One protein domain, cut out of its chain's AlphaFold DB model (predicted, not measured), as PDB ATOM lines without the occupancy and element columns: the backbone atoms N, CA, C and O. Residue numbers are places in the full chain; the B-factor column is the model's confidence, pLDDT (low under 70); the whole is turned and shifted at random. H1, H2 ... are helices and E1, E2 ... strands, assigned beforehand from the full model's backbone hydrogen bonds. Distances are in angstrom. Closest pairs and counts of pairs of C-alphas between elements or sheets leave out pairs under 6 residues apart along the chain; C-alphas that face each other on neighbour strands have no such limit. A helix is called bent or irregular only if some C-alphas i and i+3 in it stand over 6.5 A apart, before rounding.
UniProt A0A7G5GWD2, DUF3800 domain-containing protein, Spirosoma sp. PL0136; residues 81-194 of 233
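What this domain is: This is residues 81 to 194 of the 233 residues of the protein "DUF3800 domain-containing protein" of Spirosoma sp. PL0136 (UniProt A0A7G5GWD2). You will find two lobes: a body where H1 and H3 run side by side, with the hairpin E2-E3 and the small pair E1-E4, and an open V of H4 and H5 with an empty space between it and H1. H4 leaves the body beside E1; after H5 the tail folds back toward H1. The 114 printed residues, mostly helix by class, hold H1 E1 H2 H3 E2 E3 E4 H4 H5; sheet E1-E4 is parallel, sheet E2-E3 antiparallel. It is only just compact, close to loose: radius of gyration of the C-alphas 15.8 A, spans 46 by 37 by 22 A.

How they stand to each other: Start at H1, residues 81 to 95, irregular, with C-alphas 92 and 95 7.4 A apart. H3, residues 113 to 123, is close but not clearly touching, at a shallow tilt of 5 degrees, the same way; the closest C-alphas, Leu 86 and Phe 118, are 7.5 A apart. E2, residues 127 to 130, and E3, residues 133 to 136, form a hairpin; N 128 and O 135 are 2.8 A apart. E1, residues 102 to 104, is parallel to E4, residues 144 to 146; N 103 and O 144 are 2.8 A apart. H2, residues 107 to 110, is close to H3 but not clearly touching: the closest C-alphas, Phe 109 and Val 115, are 6.7 A apart. H4, residues 152 to 169, touches H5, residues 174 to 186, with its residues 164 to 168 alone, at a steep tilt of 62 degrees, opposite ways; C-alphas 167 and 176 are closest, 4.5 A. Every O i to N i+4 pair is within hydrogen-bond range in H3, H4 and H5, 10 of 11 in H1; H2 is too short for one.

Where its parts are: Find C-alpha 81 at (-29.445, -19.591, -34.381); H1 runs 23.1 A from there. H3 spans 15.9 A, and H4 25.7 A. H5 spans 18.8 A, to C-alpha 186 at (-38.511, -33.063, -20.129).

The domain as a whole: The C-alphas farthest apart, Ile 124 and Asn 172, lie 46.3 A apart. The printed part has no cut and no long link. Mean pLDDT of the printed part is 78.4, with residues 81, 83, 106 to 113, 130 to 134 and 186 to 194 under 70.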
ATOM      1  N   THR A  81     -28.870 -18.420 -33.709       66.31
ATOM      2  CA  THR A  81     -29.445 -19.591 -34.381       66.31
ATOM      3  C   THR A  81     -28.372 -20.642 -34.646       66.31
ATOM      4  O   THR A  81     -28.544 -21.789 -34.243       66.31
ATOM      5  N   MET A  82     -27.232 -20.262 -35.241       70.62
ATOM      6  CA  MET A  82     -26.133 -21.204 -35.517       70.62
ATOM      7  C   MET A  82     -25.484 -21.717 -34.235       70.62
ATOM      8  O   MET A  82     -25.196 -22.906 -34.111       70.62
ATOM      9  N   THR A  83     -25.273 -20.827 -33.264       67.50
ATOM     10  CA  THR A  83     -24.675 -21.210 -31.977       67.50
ATOM     11  C   THR A  83     -25.603 -22.147 -31.199       67.50
ATOM     12  O   THR A  83     -25.145 -23.131 -30.620       67.50
ATOM     13  N   SER A  84     -26.915 -21.890 -31.240       72.81
ATOM     14  CA  SER A  84     -27.922 -22.771 -30.640       72.81
ATOM     15  C   SER A  84     -28.002 -24.108 -31.368       72.81
ATOM     16  O   SER A  84     -28.043 -25.134 -30.701       72.81
ATOM     17  N   LEU A  85     -27.955 -24.124 -32.707       78.50
ATOM     18  CA  LEU A  85     -27.960 -25.365 -33.481       78.50
ATOM     19  C   LEU A  85     -26.762 -26.251 -33.112       78.50
ATOM     20  O   LEU A  85     -26.957 -27.413 -32.772       78.50
ATOM     21  N   LEU A  86     -25.540 -25.704 -33.094       79.31
ATOM     22  CA  LEU A  86     -24.342 -26.448 -32.677       79.31
ATOM     23  C   LEU A  86     -24.502 -27.064 -31.284       79.31
ATOM     24  O   LEU A  86     -24.134 -28.220 -31.051       79.31
ATOM     25  N   GLY A  87     -25.046 -26.281 -30.357       76.62
ATOM     26  CA  GLY A  87     -25.334 -26.732 -29.010       76.62
ATOM     27  C   GLY A  87     -26.338 -27.886 -28.987       76.62
ATOM     28  O   GLY A  87     -26.047 -28.924 -28.392       76.62
ATOM     29  N   ILE A  88     -27.486 -27.724 -29.649       80.81
ATOM     30  CA  ILE A  88     -28.561 -28.725 -29.708       80.81
ATOM     31  C   ILE A  88     -28.035 -30.038 -30.289       80.81
ATOM     32  O   ILE A  88     -28.206 -31.089 -29.676       80.81
ATOM     33  N   LEU A  89     -27.319 -29.974 -31.415       85.69
ATOM     34  CA  LEU A  89     -26.734 -31.154 -32.054       85.69
ATOM     35  C   LEU A  89     -25.733 -31.860 -31.135       85.69
ATOM     36  O   LEU A  89     -25.754 -33.084 -31.006       85.69
ATOM     37  N   THR A  90     -24.877 -31.089 -30.459       84.44
ATOM     38  CA  THR A  90     -23.925 -31.631 -29.482       84.44
ATOM     39  C   THR A  90     -24.647 -32.349 -28.346       84.44
ATOM     40  O   THR A  90     -24.237 -33.442 -27.963       84.44
ATOM     41  N   ASP A  91     -25.710 -31.747 -27.807       80.69
ATOM     42  CA  ASP A  91     -26.474 -32.285 -26.683       80.69
ATOM     43  C   ASP A  91     -27.212 -33.576 -27.050       80.69
ATOM     44  O   ASP A  91     -27.089 -34.578 -26.344       80.69
ATOM     45  N   TRP A  92     -27.898 -33.587 -28.193       84.44
ATOM     46  CA  TRP A  92     -28.632 -34.759 -28.673       84.44
ATOM     47  C   TRP A  92     -27.705 -35.918 -29.051       84.44
ATOM     48  O   TRP A  92     -28.038 -37.074 -28.813       84.44
ATOM     49  N   SER A  93     -26.492 -35.636 -29.530       85.75
ATOM     50  CA  SER A  93     -25.501 -36.672 -29.859       85.75
ATOM     51  C   SER A  93     -24.587 -37.062 -28.677       85.75
ATOM     52  O   SER A  93     -23.586 -37.772 -28.851       85.75
ATOM     53  N   LYS A  94     -24.886 -36.636 -27.437       78.69
ATOM     54  CA  LYS A  94     -24.072 -36.981 -26.247       78.69
ATOM     55  C   LYS A  94     -23.948 -38.481 -26.004       78.69
ATOM     56  O   LYS A  94     -22.897 -38.935 -25.564       78.69
ATOM     57  N   ASN A  95     -24.985 -39.244 -26.334       82.00
ATOM     58  CA  ASN A  95     -25.001 -40.695 -26.139       82.00
ATOM     59  C   ASN A  95     -24.353 -41.466 -27.303       82.00
ATOM     60  O   ASN A  95     -24.392 -42.692 -27.330       82.00
ATOM     61  N   GLY A  96     -23.750 -40.759 -28.267       81.81
ATOM     62  CA  GLY A  96     -23.125 -41.354 -29.450       81.81
ATOM     63  C   GLY A  96     -24.097 -41.648 -30.592       81.81
ATOM     64  O   GLY A  96     -23.649 -42.073 -31.657       81.81
ATOM     65  N   GLU A  97     -25.390 -41.379 -30.401       86.62
ATOM     66  CA  GLU A  97     -26.414 -41.499 -31.438       86.62
ATOM     67  C   GLU A  97     -26.087 -40.607 -32.640       86.62
ATOM     68  O   GLU A  97     -25.547 -39.498 -32.499       86.62
ATOM     69  N   LYS A  98     -26.384 -41.134 -33.830       91.69
ATOM     70  CA  LYS A  98     -26.323 -40.380 -35.078       91.69
ATOM     71  C   LYS A  98     -27.629 -39.626 -35.255       91.69
ATOM     72  O   LYS A  98     -28.691 -40.160 -34.954       91.69
ATOM     73  N   LEU A  99     -27.522 -38.393 -35.726       92.00
ATOM     74  CA  LEU A  99     -28.660 -37.517 -35.938       92.00
ATOM     75  C   LEU A  99     -28.953 -37.408 -37.432       92.00
ATOM     76  O   LEU A  99     -28.063 -37.096 -38.228       92.00
ATOM     77  N   GLU A 100     -30.212 -37.615 -37.788       93.06
ATOM     78  CA  GLU A 100     -30.791 -37.092 -39.018       93.06
ATOM     79  C   GLU A 100     -31.334 -35.691 -38.713       93.06
ATOM     80  O   GLU A 100     -32.058 -35.496 -37.735       93.06
ATOM     81  N   VAL A 101     -30.926 -34.691 -39.499       89.88
ATOM     82  CA  VAL A 101     -31.217 -33.282 -39.205       89.88
ATOM     83  C   VAL A 101     -31.858 -32.628 -40.418       89.88
ATOM     84  O   VAL A 101     -31.223 -32.460 -41.460       89.88
ATOM     85  N   ILE A 102     -33.111 -32.218 -40.241       88.38
ATOM     86  CA  ILE A 102     -33.888 -31.474 -41.228       88.38
ATOM     87  C   ILE A 102     -34.210 -30.108 -40.627       88.38
ATOM     88  O   ILE A 102     -34.761 -30.015 -39.529       88.38
ATOM     89  N   CYS A 103     -33.856 -29.047 -41.343       84.75
ATOM     90  CA  CYS A 103     -34.171 -27.671 -40.987       84.75
ATOM     91  C   CYS A 103     -35.263 -27.127 -41.914       84.75
ATOM     92  O   CYS A 103     -35.300 -27.453 -43.102       84.75
ATOM     93  N   ASP A 104     -36.135 -26.265 -41.385       82.94
ATOM     94  CA  ASP A 104     -37.050 -25.500 -42.235       82.94
ATOM     95  C   ASP A 104     -36.257 -24.563 -43.154       82.94
ATOM     96  O   ASP A 104     -35.147 -24.121 -42.826       82.94
ATOM     97  N   ASN A 105     -36.837 -24.267 -44.314       77.38
ATOM     98  CA  ASN A 105     -36.207 -23.521 -45.392       77.38
ATOM     99  C   ASN A 105     -36.075 -22.025 -45.039       77.38
ATOM    100  O   ASN A 105     -36.753 -21.147 -45.574       77.38
ATOM    101  N   SER A 106     -35.175 -21.725 -44.106       68.75
ATOM    102  CA  SER A 106     -34.871 -20.382 -43.631       68.75
ATOM    103  C   SER A 106     -33.597 -19.856 -44.281       68.75
ATOM    104  O   SER A 106     -32.583 -20.550 -44.386       68.75
ATOM    105  N   LYS A 107     -33.612 -18.567 -44.646       60.16
ATOM    106  CA  LYS A 107     -32.455 -17.854 -45.224       60.16
ATOM    107  C   LYS A 107     -31.190 -17.958 -44.368       60.16
ATOM    108  O   LYS A 107     -30.092 -17.813 -44.888       60.16
ATOM    109  N   VAL A 108     -31.356 -18.209 -43.072       63.56
ATOM    110  CA  VAL A 108     -30.266 -18.356 -42.107       63.56
ATOM    111  C   VAL A 108     -29.422 -19.617 -42.377       63.56
ATOM    112  O   VAL A 108     -28.233 -19.616 -42.075       63.56
ATOM    113  N   PHE A 109     -29.997 -20.660 -42.991       65.19
ATOM    114  CA  PHE A 109     -29.312 -21.931 -43.278       65.19
ATOM    115  C   PHE A 109     -28.894 -22.097 -44.744       65.19
ATOM    116  O   PHE A 109     -27.893 -22.750 -45.016       65.19
ATOM    117  N   ILE A 110     -29.644 -21.523 -45.690       61.72
ATOM    118  CA  ILE A 110     -29.478 -21.783 -47.135       61.72
ATOM    119  C   ILE A 110     -28.135 -21.264 -47.682       61.72
ATOM    120  O   ILE A 110     -27.586 -21.850 -48.610       61.72
ATOM    121  N   GLU A 111     -27.582 -20.196 -47.106       65.69
ATOM    122  CA  GLU A 111     -26.375 -19.530 -47.627       65.69
ATOM    123  C   GLU A 111     -25.290 -19.329 -46.559       65.69
ATOM    124  O   GLU A 111     -24.408 -18.485 -46.715       65.69
ATOM    125  N   ASN A 112     -25.343 -20.079 -45.452       69.44
ATOM    126  CA  ASN A 112     -24.405 -19.893 -44.348       69.44
ATOM    127  C   ASN A 112     -23.237 -20.899 -44.420       69.44
ATOM    128  O   ASN A 112     -23.455 -22.094 -44.202       69.44
ATOM    129  N   PRO A 113     -21.982 -20.446 -44.637       69.94
ATOM    130  CA  PRO A 113     -20.805 -21.323 -44.698       69.94
ATOM    131  C   PRO A 113     -20.574 -22.165 -43.432       69.94
ATOM    132  O   PRO A 113     -19.858 -23.168 -43.457       69.94
ATOM    133  N   ILE A 114     -21.175 -21.775 -42.303       74.00
ATOM    134  CA  ILE A 114     -21.104 -22.533 -41.052       74.00
ATOM    135  C   ILE A 114     -21.813 -23.890 -41.183       74.00
ATOM    136  O   ILE A 114     -21.343 -24.861 -40.594       74.00
ATOM    137  N   VAL A 115     -22.869 -24.010 -41.998       79.00
ATOM    138  CA  VAL A 115     -23.579 -25.289 -42.201       79.00
ATOM    139  C   VAL A 115     -22.660 -26.328 -42.843       79.00
ATOM    140  O   VAL A 115     -22.629 -27.475 -42.408       79.00
ATOM    141  N   GLU A 116     -21.821 -25.923 -43.801       81.62
ATOM    142  CA  GLU A 116     -20.807 -26.809 -44.388       81.62
ATOM    143  C   GLU A 116     -19.791 -27.274 -43.331       81.62
ATOM    144  O   GLU A 116     -19.373 -28.433 -43.311       81.62
ATOM    145  N   THR A 117     -19.427 -26.381 -42.407       80.50
ATOM    146  CA  THR A 117     -18.547 -26.716 -41.279       80.50
ATOM    147  C   THR A 117     -19.218 -27.720 -40.341       80.50
ATOM    148  O   THR A 117     -18.572 -28.674 -39.916       80.50
ATOM    149  N   PHE A 118     -20.513 -27.561 -40.058       85.88
ATOM    150  CA  PHE A 118     -21.288 -28.498 -39.241       85.88
ATOM    151  C   PHE A 118     -21.439 -29.864 -39.914       85.88
ATOM    152  O   PHE A 118     -21.207 -30.876 -39.259       85.88
ATOM    153  N   ASN A 119     -21.732 -29.906 -41.216       88.06
ATOM    154  CA  ASN A 119     -21.798 -31.151 -41.985       88.06
ATOM    155  C   ASN A 119     -20.462 -31.895 -41.941       88.06
ATOM    156  O   ASN A 119     -20.418 -33.068 -41.574       88.06
ATOM    157  N   LYS A 120     -19.351 -31.199 -42.218       86.25
ATOM    158  CA  LYS A 120     -18.002 -31.776 -42.108       86.25
ATOM    159  C   LYS A 120     -17.728 -32.300 -40.704       86.25
ATOM    160  O   LYS A 120     -17.263 -33.426 -40.568       86.25
ATOM    161  N   MET A 121     -18.031 -31.501 -39.679       84.62
ATOM    162  CA  MET A 121     -17.809 -31.857 -38.279       84.62
ATOM    163  C   MET A 121     -18.583 -33.119 -37.884       84.62
ATOM    164  O   MET A 121     -18.007 -34.021 -37.274       84.62
ATOM    165  N   GLY A 122     -19.866 -33.166 -38.245       89.44
ATOM    166  CA  GLY A 122     -20.813 -34.198 -37.851       89.44
ATOM    167  C   GLY A 122     -20.653 -35.523 -38.591       89.44
ATOM    168  O   GLY A 122     -20.739 -36.583 -37.974       89.44
ATOM    169  N   LEU A 123     -20.368 -35.486 -39.895       92.00
ATOM    170  CA  LEU A 123     -20.191 -36.696 -40.708       92.00
ATOM    171  C   LEU A 123     -18.937 -37.486 -40.324       92.00
ATOM    172  O   LEU A 123     -18.935 -38.714 -40.375       92.00
ATOM    173  N   ILE A 124     -17.871 -36.793 -39.910       90.50
ATOM    174  CA  ILE A 124     -16.646 -37.438 -39.414       90.50
ATOM    175  C   ILE A 124     -16.696 -37.718 -37.903       90.50
ATOM    176  O   ILE A 124     -15.749 -38.284 -37.361       90.50
ATOM    177  N   GLY A 125     -17.765 -37.296 -37.213       85.38
ATOM    178  CA  GLY A 125     -17.925 -37.448 -35.764       85.38
ATOM    179  C   GLY A 125     -16.874 -36.695 -34.944       85.38
ATOM    180  O   GLY A 125     -16.470 -37.153 -33.873       85.38
ATOM    181  N   SER A 126     -16.366 -35.569 -35.456       82.25
ATOM    182  CA  SER A 126     -15.305 -34.823 -34.774       82.25
ATOM    183  C   SER A 126     -15.827 -34.114 -33.530       82.25
ATOM    184  O   SER A 126     -16.929 -33.564 -33.503       82.25
ATOM    185  N   ARG A 127     -14.999 -34.122 -32.484       80.44
ATOM    186  CA  ARG A 127     -15.281 -33.472 -31.207       80.44
ATOM    187  C   ARG A 127     -14.120 -32.562 -30.837       80.44
ATOM    188  O   ARG A 127     -12.961 -32.947 -30.978       80.44
ATOM    189  N   ILE A 128     -14.441 -31.365 -30.371       70.44
ATOM    190  CA  ILE A 128     -13.483 -30.367 -29.906       70.44
ATOM    191  C   ILE A 128     -13.770 -30.048 -28.443       70.44
ATOM    192  O   ILE A 128     -14.921 -29.901 -28.041       70.44
ATOM    193  N   GLU A 129     -12.722 -29.923 -27.639       71.12
ATOM    194  CA  GLU A 129     -12.846 -29.411 -26.277       71.12
ATOM    195  C   GLU A 129     -12.768 -27.887 -26.303       71.12
ATOM    196  O   GLU A 129     -11.770 -27.311 -26.737       71.12
ATOM    197  N   PHE A 130     -13.816 -27.220 -25.825       54.16
ATOM    198  CA  PHE A 130     -13.871 -25.767 -25.761       54.16
ATOM    199  C   PHE A 130     -14.383 -25.307 -24.398       54.16
ATOM    200  O   PHE A 130     -15.507 -25.604 -24.002       54.16
ATOM    201  N   LEU A 131     -13.542 -24.573 -23.659       52.12
ATOM    202  CA  LEU A 131     -13.870 -24.025 -22.332       52.12
ATOM    203  C   LEU A 131     -14.451 -25.069 -21.350       52.12
ATOM    204  O   LEU A 131     -15.358 -24.766 -20.576       52.12
ATOM    205  N   GLY A 132     -13.922 -26.299 -21.378       55.53
ATOM    206  CA  GLY A 132     -14.367 -27.402 -20.517       55.53
ATOM    207  C   GLY A 132     -15.692 -28.043 -20.945       55.53
ATOM    208  O   GLY A 132     -16.336 -28.706 -20.135       55.53
ATOM    209  N   THR A 133     -16.122 -27.808 -22.186       60.03
ATOM    210  CA  THR A 133     -17.266 -28.467 -22.816       60.03
ATOM    211  C   THR A 133     -16.816 -29.141 -24.105       60.03
ATOM    212  O   THR A 133     -16.231 -28.497 -24.976       60.03
ATOM    213  N   THR A 134     -17.151 -30.419 -24.255       69.69
ATOM    214  CA  THR A 134     -16.995 -31.141 -25.514       69.69
ATOM    215  C   THR A 134     -18.076 -30.688 -26.491       69.69
ATOM    216  O   THR A 134     -19.262 -30.916 -26.254       69.69
ATOM    217  N   LEU A 135     -17.674 -30.060 -27.590       77.38
ATOM    218  CA  LEU A 135     -18.542 -29.714 -28.711       77.38
ATOM    219  C   LEU A 135     -18.353 -30.734 -29.825       77.38
ATOM    220  O   LEU A 135     -17.223 -31.085 -30.158       77.38
ATOM    221  N   GLY A 136     -19.447 -31.196 -30.417       83.12
ATOM    222  CA  GLY A 136     -19.410 -32.150 -31.518       83.12
ATOM    223  C   GLY A 136     -20.521 -33.180 -31.436       83.12
ATOM    224  O   GLY A 136     -21.085 -33.448 -30.374       83.12
ATOM    225  N   PHE A 137     -20.831 -33.748 -32.588       90.81
ATOM    226  CA  PHE A 137     -21.997 -34.587 -32.811       90.81
ATOM    227  C   PHE A 137     -21.722 -35.555 -33.957       90.81
ATOM    228  O   PHE A 137     -20.750 -35.395 -34.691       90.81
ATOM    229  N   ASN A 138     -22.571 -36.566 -34.090       93.69
ATOM    230  CA  ASN A 138     -22.530 -37.524 -35.181       93.69
ATOM    231  C   ASN A 138     -23.756 -37.310 -36.066       93.69
ATOM    232  O   ASN A 138     -24.877 -37.279 -35.561       93.69
ATOM    233  N   LEU A 139     -23.549 -37.205 -37.373       94.38
ATOM    234  CA  LEU A 139     -24.634 -37.143 -38.347       94.38
ATOM    235  C   LEU A 139     -24.793 -38.471 -39.092       94.38
ATOM    236  O   LEU A 139     -23.819 -39.194 -39.321       94.38
ATOM    237  N   GLU A 140     -26.028 -38.785 -39.475       94.44
ATOM    238  CA  GLU A 140     -26.338 -39.885 -40.395       94.44
ATOM    239  C   GLU A 140     -26.208 -39.463 -41.869       94.44
ATOM    240  O   GLU A 140     -25.782 -40.259 -42.705       94.44
ATOM    241  N   GLY A 141     -26.466 -38.188 -42.161       92.50
ATOM    242  CA  GLY A 141     -26.307 -37.552 -43.467       92.50
ATOM    243  C   GLY A 141     -26.072 -36.048 -43.318       92.50
ATOM    244  O   GLY A 141     -25.965 -35.540 -42.205       92.50
ATOM    245  N   GLU A 142     -25.954 -35.318 -44.425       91.50
ATOM    246  CA  GLU A 142     -25.874 -33.855 -44.354       91.50
ATOM    247  C   GLU A 142     -27.148 -33.259 -43.739       91.50
ATOM    248  O   GLU A 142     -28.234 -33.817 -43.874       91.50
ATOM    249  N   ILE A 143     -27.017 -32.110 -43.078       89.38
ATOM    250  CA  ILE A 143     -28.150 -31.290 -42.652       89.38
ATOM    251  C   ILE A 143     -28.885 -30.819 -43.912       89.38
ATOM    252  O   ILE A 143     -28.285 -30.160 -44.767       89.38
ATOM    253  N   VAL A 144     -30.176 -31.140 -44.018       88.31
ATOM    254  CA  VAL A 144     -31.002 -30.829 -45.194       88.31
ATOM    255  C   VAL A 144     -32.000 -29.722 -44.870       88.31
ATOM    256  O   VAL A 144     -32.612 -29.723 -43.807       88.31
ATOM    257  N   ASN A 145     -32.208 -28.799 -45.812       87.00
ATOM    258  CA  ASN A 145     -33.323 -27.852 -45.751       87.00
ATOM    259  C   ASN A 145     -34.537 -28.422 -46.493       87.00
ATOM    260  O   ASN A 145     -34.404 -28.880 -47.631       87.00
ATOM    261  N   ALA A 146     -35.718 -28.346 -45.886       87.56
ATOM    262  CA  ALA A 146     -36.977 -28.763 -46.498       87.56
ATOM    263  C   ALA A 146     -38.071 -27.704 -46.301       87.56
ATOM    264  O   ALA A 146     -38.000 -26.889 -45.384       87.56
ATOM    265  N   ASP A 147     -39.073 -27.692 -47.183       86.12
ATOM    266  CA  ASP A 147     -40.257 -26.838 -47.031       86.12
ATOM    267  C   ASP A 147     -41.242 -27.524 -46.079       86.12
ATOM    268  O   ASP A 147     -41.669 -28.658 -46.324       86.12
ATOM    269  N   SER A 148     -41.624 -26.830 -45.008       83.81
ATOM    270  CA  SER A 148     -42.614 -27.317 -44.047       83.81
ATOM    271  C   SER A 148     -43.960 -27.681 -44.683       83.81
ATOM    272  O   SER A 148     -44.672 -28.523 -44.145       83.81
ATOM    273  N   LYS A 149     -44.326 -27.156 -45.860       85.31
ATOM    274  CA  LYS A 149     -45.555 -27.570 -46.573       85.31
ATOM    275  C   LYS A 149     -45.550 -29.035 -46.990       85.31
ATOM    276  O   LYS A 149     -46.605 -29.662 -46.996       85.31
ATOM    277  N   GLU A 150     -44.376 -29.563 -47.313       87.88
ATOM    278  CA  GLU A 150     -44.202 -30.907 -47.871       87.88
ATOM    279  C   GLU A 150     -43.595 -31.887 -46.851       87.88
ATOM    280  O   GLU A 150     -43.442 -33.070 -47.147       87.88
ATOM    281  N   ASN A 151     -43.247 -31.415 -45.648       83.56
ATOM    282  CA  ASN A 151     -42.568 -32.202 -44.623       83.56
ATOM    283  C   ASN A 151     -43.331 -32.161 -43.286       83.56
ATOM    284  O   ASN A 151     -43.451 -31.113 -42.647       83.56
ATOM    285  N   ILE A 152     -43.861 -33.312 -42.860       84.38
ATOM    286  CA  ILE A 152     -44.710 -33.413 -41.663       84.38
ATOM    287  C   ILE A 152     -43.909 -33.232 -40.370       84.38
ATOM    288  O   ILE A 152     -44.426 -32.693 -39.393       84.38
ATOM    289  N   GLU A 153     -42.641 -33.638 -40.360       82.31
ATOM    290  CA  GLU A 153     -41.742 -33.508 -39.218       82.31
ATOM    291  C   GLU A 153     -41.508 -32.029 -38.878       82.31
ATOM    292  O   GLU A 153     -41.609 -31.634 -37.712       82.31
ATOM    293  N   LEU A 154     -41.304 -31.193 -39.901       83.31
ATOM    294  CA  LEU A 154     -41.202 -29.741 -39.756       83.31
ATOM    295  C   LEU A 154     -42.513 -29.117 -39.259       83.31
ATOM    296  O   LEU A 154     -42.485 -28.291 -38.349       83.31
ATOM    297  N   GLN A 155     -43.674 -29.554 -39.761       78.69
ATOM    298  CA  GLN A 155     -44.972 -29.060 -39.266       78.69
ATOM    299  C   GLN A 155     -45.190 -29.387 -37.787       78.69
ATOM    300  O   GLN A 155     -45.724 -28.572 -37.028       78.69
ATOM    301  N   ILE A 156     -44.773 -30.579 -37.357       78.25
ATOM    302  CA  ILE A 156     -44.828 -30.981 -35.950       78.25
ATOM    303  C   ILE A 156     -43.897 -30.088 -35.119       78.25
ATOM    304  O   ILE A 156     -44.312 -29.590 -34.069       78.25
ATOM    305  N   ALA A 157     -42.672 -29.833 -35.589       79.56
ATOM    306  CA  ALA A 157     -41.732 -28.938 -34.915       79.56
ATOM    307  C   ALA A 157     -42.287 -27.506 -34.769       79.56
ATOM    308  O   ALA A 157     -42.189 -26.913 -33.687       79.56
ATOM    309  N   ASP A 158     -42.944 -26.977 -35.802       76.25
ATOM    310  CA  ASP A 158     -43.606 -25.669 -35.775       76.25
ATOM    311  C   ASP A 158     -44.788 -25.631 -34.808       76.25
ATOM    312  O   ASP A 158     -44.967 -24.646 -34.082       76.25
ATOM    313  N   LEU A 159     -45.579 -26.705 -34.744       81.25
ATOM    314  CA  LEU A 159     -46.678 -26.831 -33.790       81.25
ATOM    315  C   LEU A 159     -46.160 -26.775 -32.349       81.25
ATOM    316  O   LEU A 159     -46.705 -26.029 -31.529       81.25
ATOM    317  N   PHE A 160     -45.097 -27.520 -32.034       80.75
ATOM    318  CA  PHE A 160     -44.471 -27.479 -30.711       80.75
ATOM    319  C   PHE A 160     -43.920 -26.088 -30.399       80.75
ATOM    320  O   PHE A 160     -44.244 -25.522 -29.351       80.75
ATOM    321  N   SER A 161     -43.157 -25.508 -31.323       76.56
ATOM    322  CA  SER A 161     -42.546 -24.186 -31.158       76.56
ATOM    323  C   SER A 161     -43.601 -23.094 -30.948       76.56
ATOM    324  O   SER A 161     -43.511 -22.307 -30.005       76.56
ATOM    325  N   SER A 162     -44.666 -23.102 -31.754       75.44
ATOM    326  CA  SER A 162     -45.793 -22.169 -31.652       75.44
ATOM    327  C   SER A 162     -46.578 -22.351 -30.355       75.44
ATOM    328  O   SER A 162     -46.979 -21.369 -29.727       75.44
ATOM    329  N   THR A 163     -46.765 -23.597 -29.914       78.12
ATOM    330  CA  THR A 163     -47.447 -23.904 -28.651       78.12
ATOM    331  C   THR A 163     -46.647 -23.382 -27.463       78.12
ATOM    332  O   THR A 163     -47.207 -22.715 -26.589       78.12
ATOM    333  N   VAL A 164     -45.332 -23.622 -27.433       79.25
ATOM    334  CA  VAL A 164     -44.448 -23.095 -26.384       79.25
ATOM    335  C   VAL A 164     -44.452 -21.570 -26.406       79.25
ATOM    336  O   VAL A 164     -44.656 -20.948 -25.364       79.25
ATOM    337  N   PHE A 165     -44.329 -20.950 -27.581       80.44
ATOM    338  CA  PHE A 165     -44.383 -19.495 -27.727       80.44
ATOM    339  C   PHE A 165     -45.699 -18.901 -27.207       80.44
ATOM    340  O   PHE A 165     -45.693 -17.928 -26.447       80.44
ATOM    341  N   TYR A 166     -46.835 -19.513 -27.557       82.88
ATOM    342  CA  TYR A 166     -48.137 -19.121 -27.029       82.88
ATOM    343  C   TYR A 166     -48.162 -19.208 -25.500       82.88
ATOM    344  O   TYR A 166     -48.612 -18.267 -24.840       82.88
ATOM    345  N   CYS A 167     -47.652 -20.301 -24.926       79.81
ATOM    346  CA  CYS A 167     -47.632 -20.503 -23.479       79.81
ATOM    347  C   CYS A 167     -46.743 -19.493 -22.750       79.81
ATOM    348  O   CYS A 167     -47.122 -19.003 -21.687       79.81
ATOM    349  N   LEU A 168     -45.608 -19.120 -23.348       76.06
ATOM    350  CA  LEU A 168     -44.718 -18.086 -22.823       76.06
ATOM    351  C   LEU A 168     -45.373 -16.699 -22.814       76.06
ATOM    352  O   LEU A 168     -45.099 -15.915 -21.906       76.06
ATOM    353  N   LYS A 169     -46.262 -16.395 -23.770       85.00
ATOM    354  CA  LYS A 169     -47.049 -15.147 -23.778       85.00
ATOM    355  C   LYS A 169     -48.274 -15.183 -22.862       85.00
ATOM    356  O   LYS A 169     -48.687 -14.139 -22.367       85.00
ATOM    357  N   ASN A 170     -48.849 -16.361 -22.616       86.31
ATOM    358  CA  ASN A 170     -50.127 -16.534 -21.914       86.31
ATOM    359  C   ASN A 170     -49.985 -17.350 -20.615       86.31
ATOM    360  O   ASN A 170     -50.820 -18.196 -20.293       86.31
ATOM    361  N   GLN A 171     -48.940 -17.060 -19.836       85.44
ATOM    362  CA  GLN A 171     -48.467 -17.871 -18.699       85.44
ATOM    363  C   GLN A 171     -49.519 -18.149 -17.611       85.44
ATOM    364  O   GLN A 171     -49.413 -19.119 -16.861       85.44
ATOM    365  N   ASN A 172     -50.550 -17.308 -17.511       88.69
ATOM    366  CA  ASN A 172     -51.566 -17.411 -16.466       88.69
ATOM    367  C   ASN A 172     -52.673 -18.429 -16.769       88.69
ATOM    368  O   ASN A 172     -53.401 -18.810 -15.845       88.69
ATOM    369  N   THR A 173     -52.801 -18.890 -18.016       92.75
ATOM    370  CA  THR A 173     -53.831 -19.869 -18.386       92.75
ATOM    371  C   THR A 173     -53.503 -21.257 -17.836       92.75
ATOM    372  O   THR A 173     -52.337 -21.617 -17.663       92.75
ATOM    373  N   GLN A 174     -54.536 -22.060 -17.563       93.88
ATOM    374  CA  GLN A 174     -54.341 -23.435 -17.098       93.88
ATOM    375  C   GLN A 174     -53.614 -24.283 -18.150       93.88
ATOM    376  O   GLN A 174     -52.644 -24.959 -17.824       93.88
ATOM    377  N   PHE A 175     -54.003 -24.140 -19.421       90.94
ATOM    378  CA  PHE A 175     -53.333 -24.778 -20.555       90.94
ATOM    379  C   PHE A 175     -51.826 -24.487 -20.570       90.94
ATOM    380  O   PHE A 175     -51.019 -25.411 -20.616       90.94
ATOM    381  N   SER A 176     -51.428 -23.215 -20.460       87.38
ATOM    382  CA  SER A 176     -50.009 -22.847 -20.472       87.38
ATOM    383  C   SER A 176     -49.242 -23.415 -19.287       87.38
ATOM    384  O   SER A 176     -48.111 -23.859 -19.459       87.38
ATOM    385  N   LYS A 177     -49.850 -23.466 -18.098       88.50
ATOM    386  CA  LYS A 177     -49.229 -24.084 -16.918       88.50
ATOM    387  C   LYS A 177     -49.007 -25.581 -17.112       88.50
ATOM    388  O   LYS A 177     -47.926 -26.076 -16.795       88.50
ATOM    389  N   ASP A 178     -49.997 -26.285 -17.653       87.38
ATOM    390  CA  ASP A 178     -49.920 -27.730 -17.871       87.38
ATOM    391  C   ASP A 178     -48.875 -28.082 -18.935       87.38
ATOM    392  O   ASP A 178     -48.013 -28.931 -18.698       87.38
ATOM    393  N   ILE A 179     -48.874 -27.365 -20.062       84.56
ATOM    394  CA  ILE A 179     -47.873 -27.541 -21.120       84.56
ATOM    395  C   ILE A 179     -46.470 -27.202 -20.614       84.56
ATOM    396  O   ILE A 179     -45.558 -28.017 -20.750       84.56
ATOM    397  N   MET A 180     -46.275 -26.043 -19.973       82.69
ATOM    398  CA  MET A 180     -44.950 -25.647 -19.488       82.69
ATOM    399  C   MET A 180     -44.425 -26.594 -18.408       82.69
ATOM    400  O   MET A 180     -43.223 -26.833 -18.354       82.69
ATOM    401  N   LYS A 181     -45.291 -27.206 -17.592       83.44
ATOM    402  CA  LYS A 181     -44.880 -28.250 -16.642       83.44
ATOM    403  C   LYS A 181     -44.315 -29.483 -17.353       83.44
ATOM    404  O   LYS A 181     -43.325 -30.043 -16.886       83.44
ATOM    405  N   ILE A 182     -44.923 -29.905 -18.464       81.75
ATOM    406  CA  ILE A 182     -44.425 -31.022 -19.283       81.75
ATOM    407  C   ILE A 182     -43.097 -30.643 -19.936       81.75
ATOM    408  O   ILE A 182     -42.142 -31.415 -19.851       81.75
ATOM    409  N   VAL A 183     -43.020 -29.455 -20.541       78.31
ATOM    410  CA  VAL A 183     -41.805 -28.962 -21.204       78.31
ATOM    411  C   VAL A 183     -40.656 -28.878 -20.205       78.31
ATOM    412  O   VAL A 183     -39.634 -29.515 -20.414       78.31
ATOM    413  N   LEU A 184     -40.833 -28.189 -19.075       74.31
ATOM    414  CA  LEU A 184     -39.783 -28.001 -18.068       74.31
ATOM    415  C   LEU A 184     -39.308 -29.314 -17.435       74.31
ATOM    416  O   LEU A 184     -38.146 -29.417 -17.055       74.31
ATOM    417  N   LYS A 185     -40.184 -30.322 -17.320       75.19
ATOM    418  CA  LYS A 185     -39.808 -31.646 -16.806       75.19
ATOM    419  C   LYS A 185     -38.917 -32.420 -17.782       75.19
ATOM    420  O   LYS A 185     -38.075 -33.190 -17.335       75.19
ATOM    421  N   ASN A 186     -39.140 -32.254 -19.084       67.81
ATOM    422  CA  ASN A 186     -38.511 -33.063 -20.129       67.81
ATOM    423  C   ASN A 186     -37.537 -32.257 -20.999       67.81
ATOM    424  O   ASN A 186     -37.115 -32.737 -22.048       67.81
ATOM    425  N   ILE A 187     -37.203 -31.029 -20.597       66.25
ATOM    426  CA  ILE A 187     -36.305 -30.185 -21.371       66.25
ATOM    427  C   ILE A 187     -34.901 -30.792 -21.312       66.25
ATOM    428  O   ILE A 187     -34.283 -30.879 -20.252       66.25
ATOM    429  N   LEU A 188     -34.412 -31.252 -22.461       58.03
ATOM    430  CA  LEU A 188     -33.032 -31.727 -22.599       58.03
ATOM    431  C   LEU A 188     -32.053 -30.554 -22.472       58.03
ATOM    432  O   LEU A 188     -30.974 -30.680 -21.902       58.03
ATOM    433  N   CYS A 189     -32.491 -29.378 -22.922       53.47
ATOM    434  CA  CYS A 189     -31.641 -28.219 -23.091       53.47
ATOM    435  C   CYS A 189     -32.133 -27.020 -22.271       53.47
ATOM    436  O   CYS A 189     -33.158 -26.419 -22.587       53.47
ATOM    437  N   THR A 190     -31.398 -26.612 -21.236       50.12
ATOM    438  CA  THR A 190     -31.668 -25.331 -20.553       50.12
ATOM    439  C   THR A 190     -30.932 -24.186 -21.263       50.12
ATOM    440  O   THR A 190     -29.890 -24.436 -21.863       50.12
ATOM    441  N   PRO A 191     -31.387 -22.919 -21.187       39.50
ATOM    442  CA  PRO A 191     -30.672 -21.775 -21.780       39.50
ATOM    443  C   PRO A 191     -29.190 -21.674 -21.365       39.50
ATOM    444  O   PRO A 191     -28.329 -21.261 -22.135       39.50
ATOM    445  N   GLU A 192     -28.880 -22.152 -20.161       42.06
ATOM    446  CA  GLU A 192     -27.529 -22.279 -19.597       42.06
ATOM    447  C   GLU A 192     -26.623 -23.262 -20.367       42.06
ATOM    448  O   GLU A 192     -25.426 -23.328 -20.104       42.06
ATOM    449  N   THR A 193     -27.202 -24.055 -21.270       43.28
ATOM    450  CA  THR A 193     -26.536 -25.088 -22.076       43.28
ATOM    451  C   THR A 193     -25.971 -24.511 -23.376       43.28
ATOM    452  O   THR A 193     -25.000 -25.054 -23.893       43.28
ATOM    453  N   PHE A 194     -26.534 -23.407 -23.891       43.25
ATOM    454  CA  PHE A 194     -26.226 -22.887 -25.237       43.25
ATOM    455  C   PHE A 194     -25.770 -21.434 -25.288       43.25
ATOM    456  O   PHE A 194     -25.257 -20.984 -26.312       43.25
TER     457      PHE A 194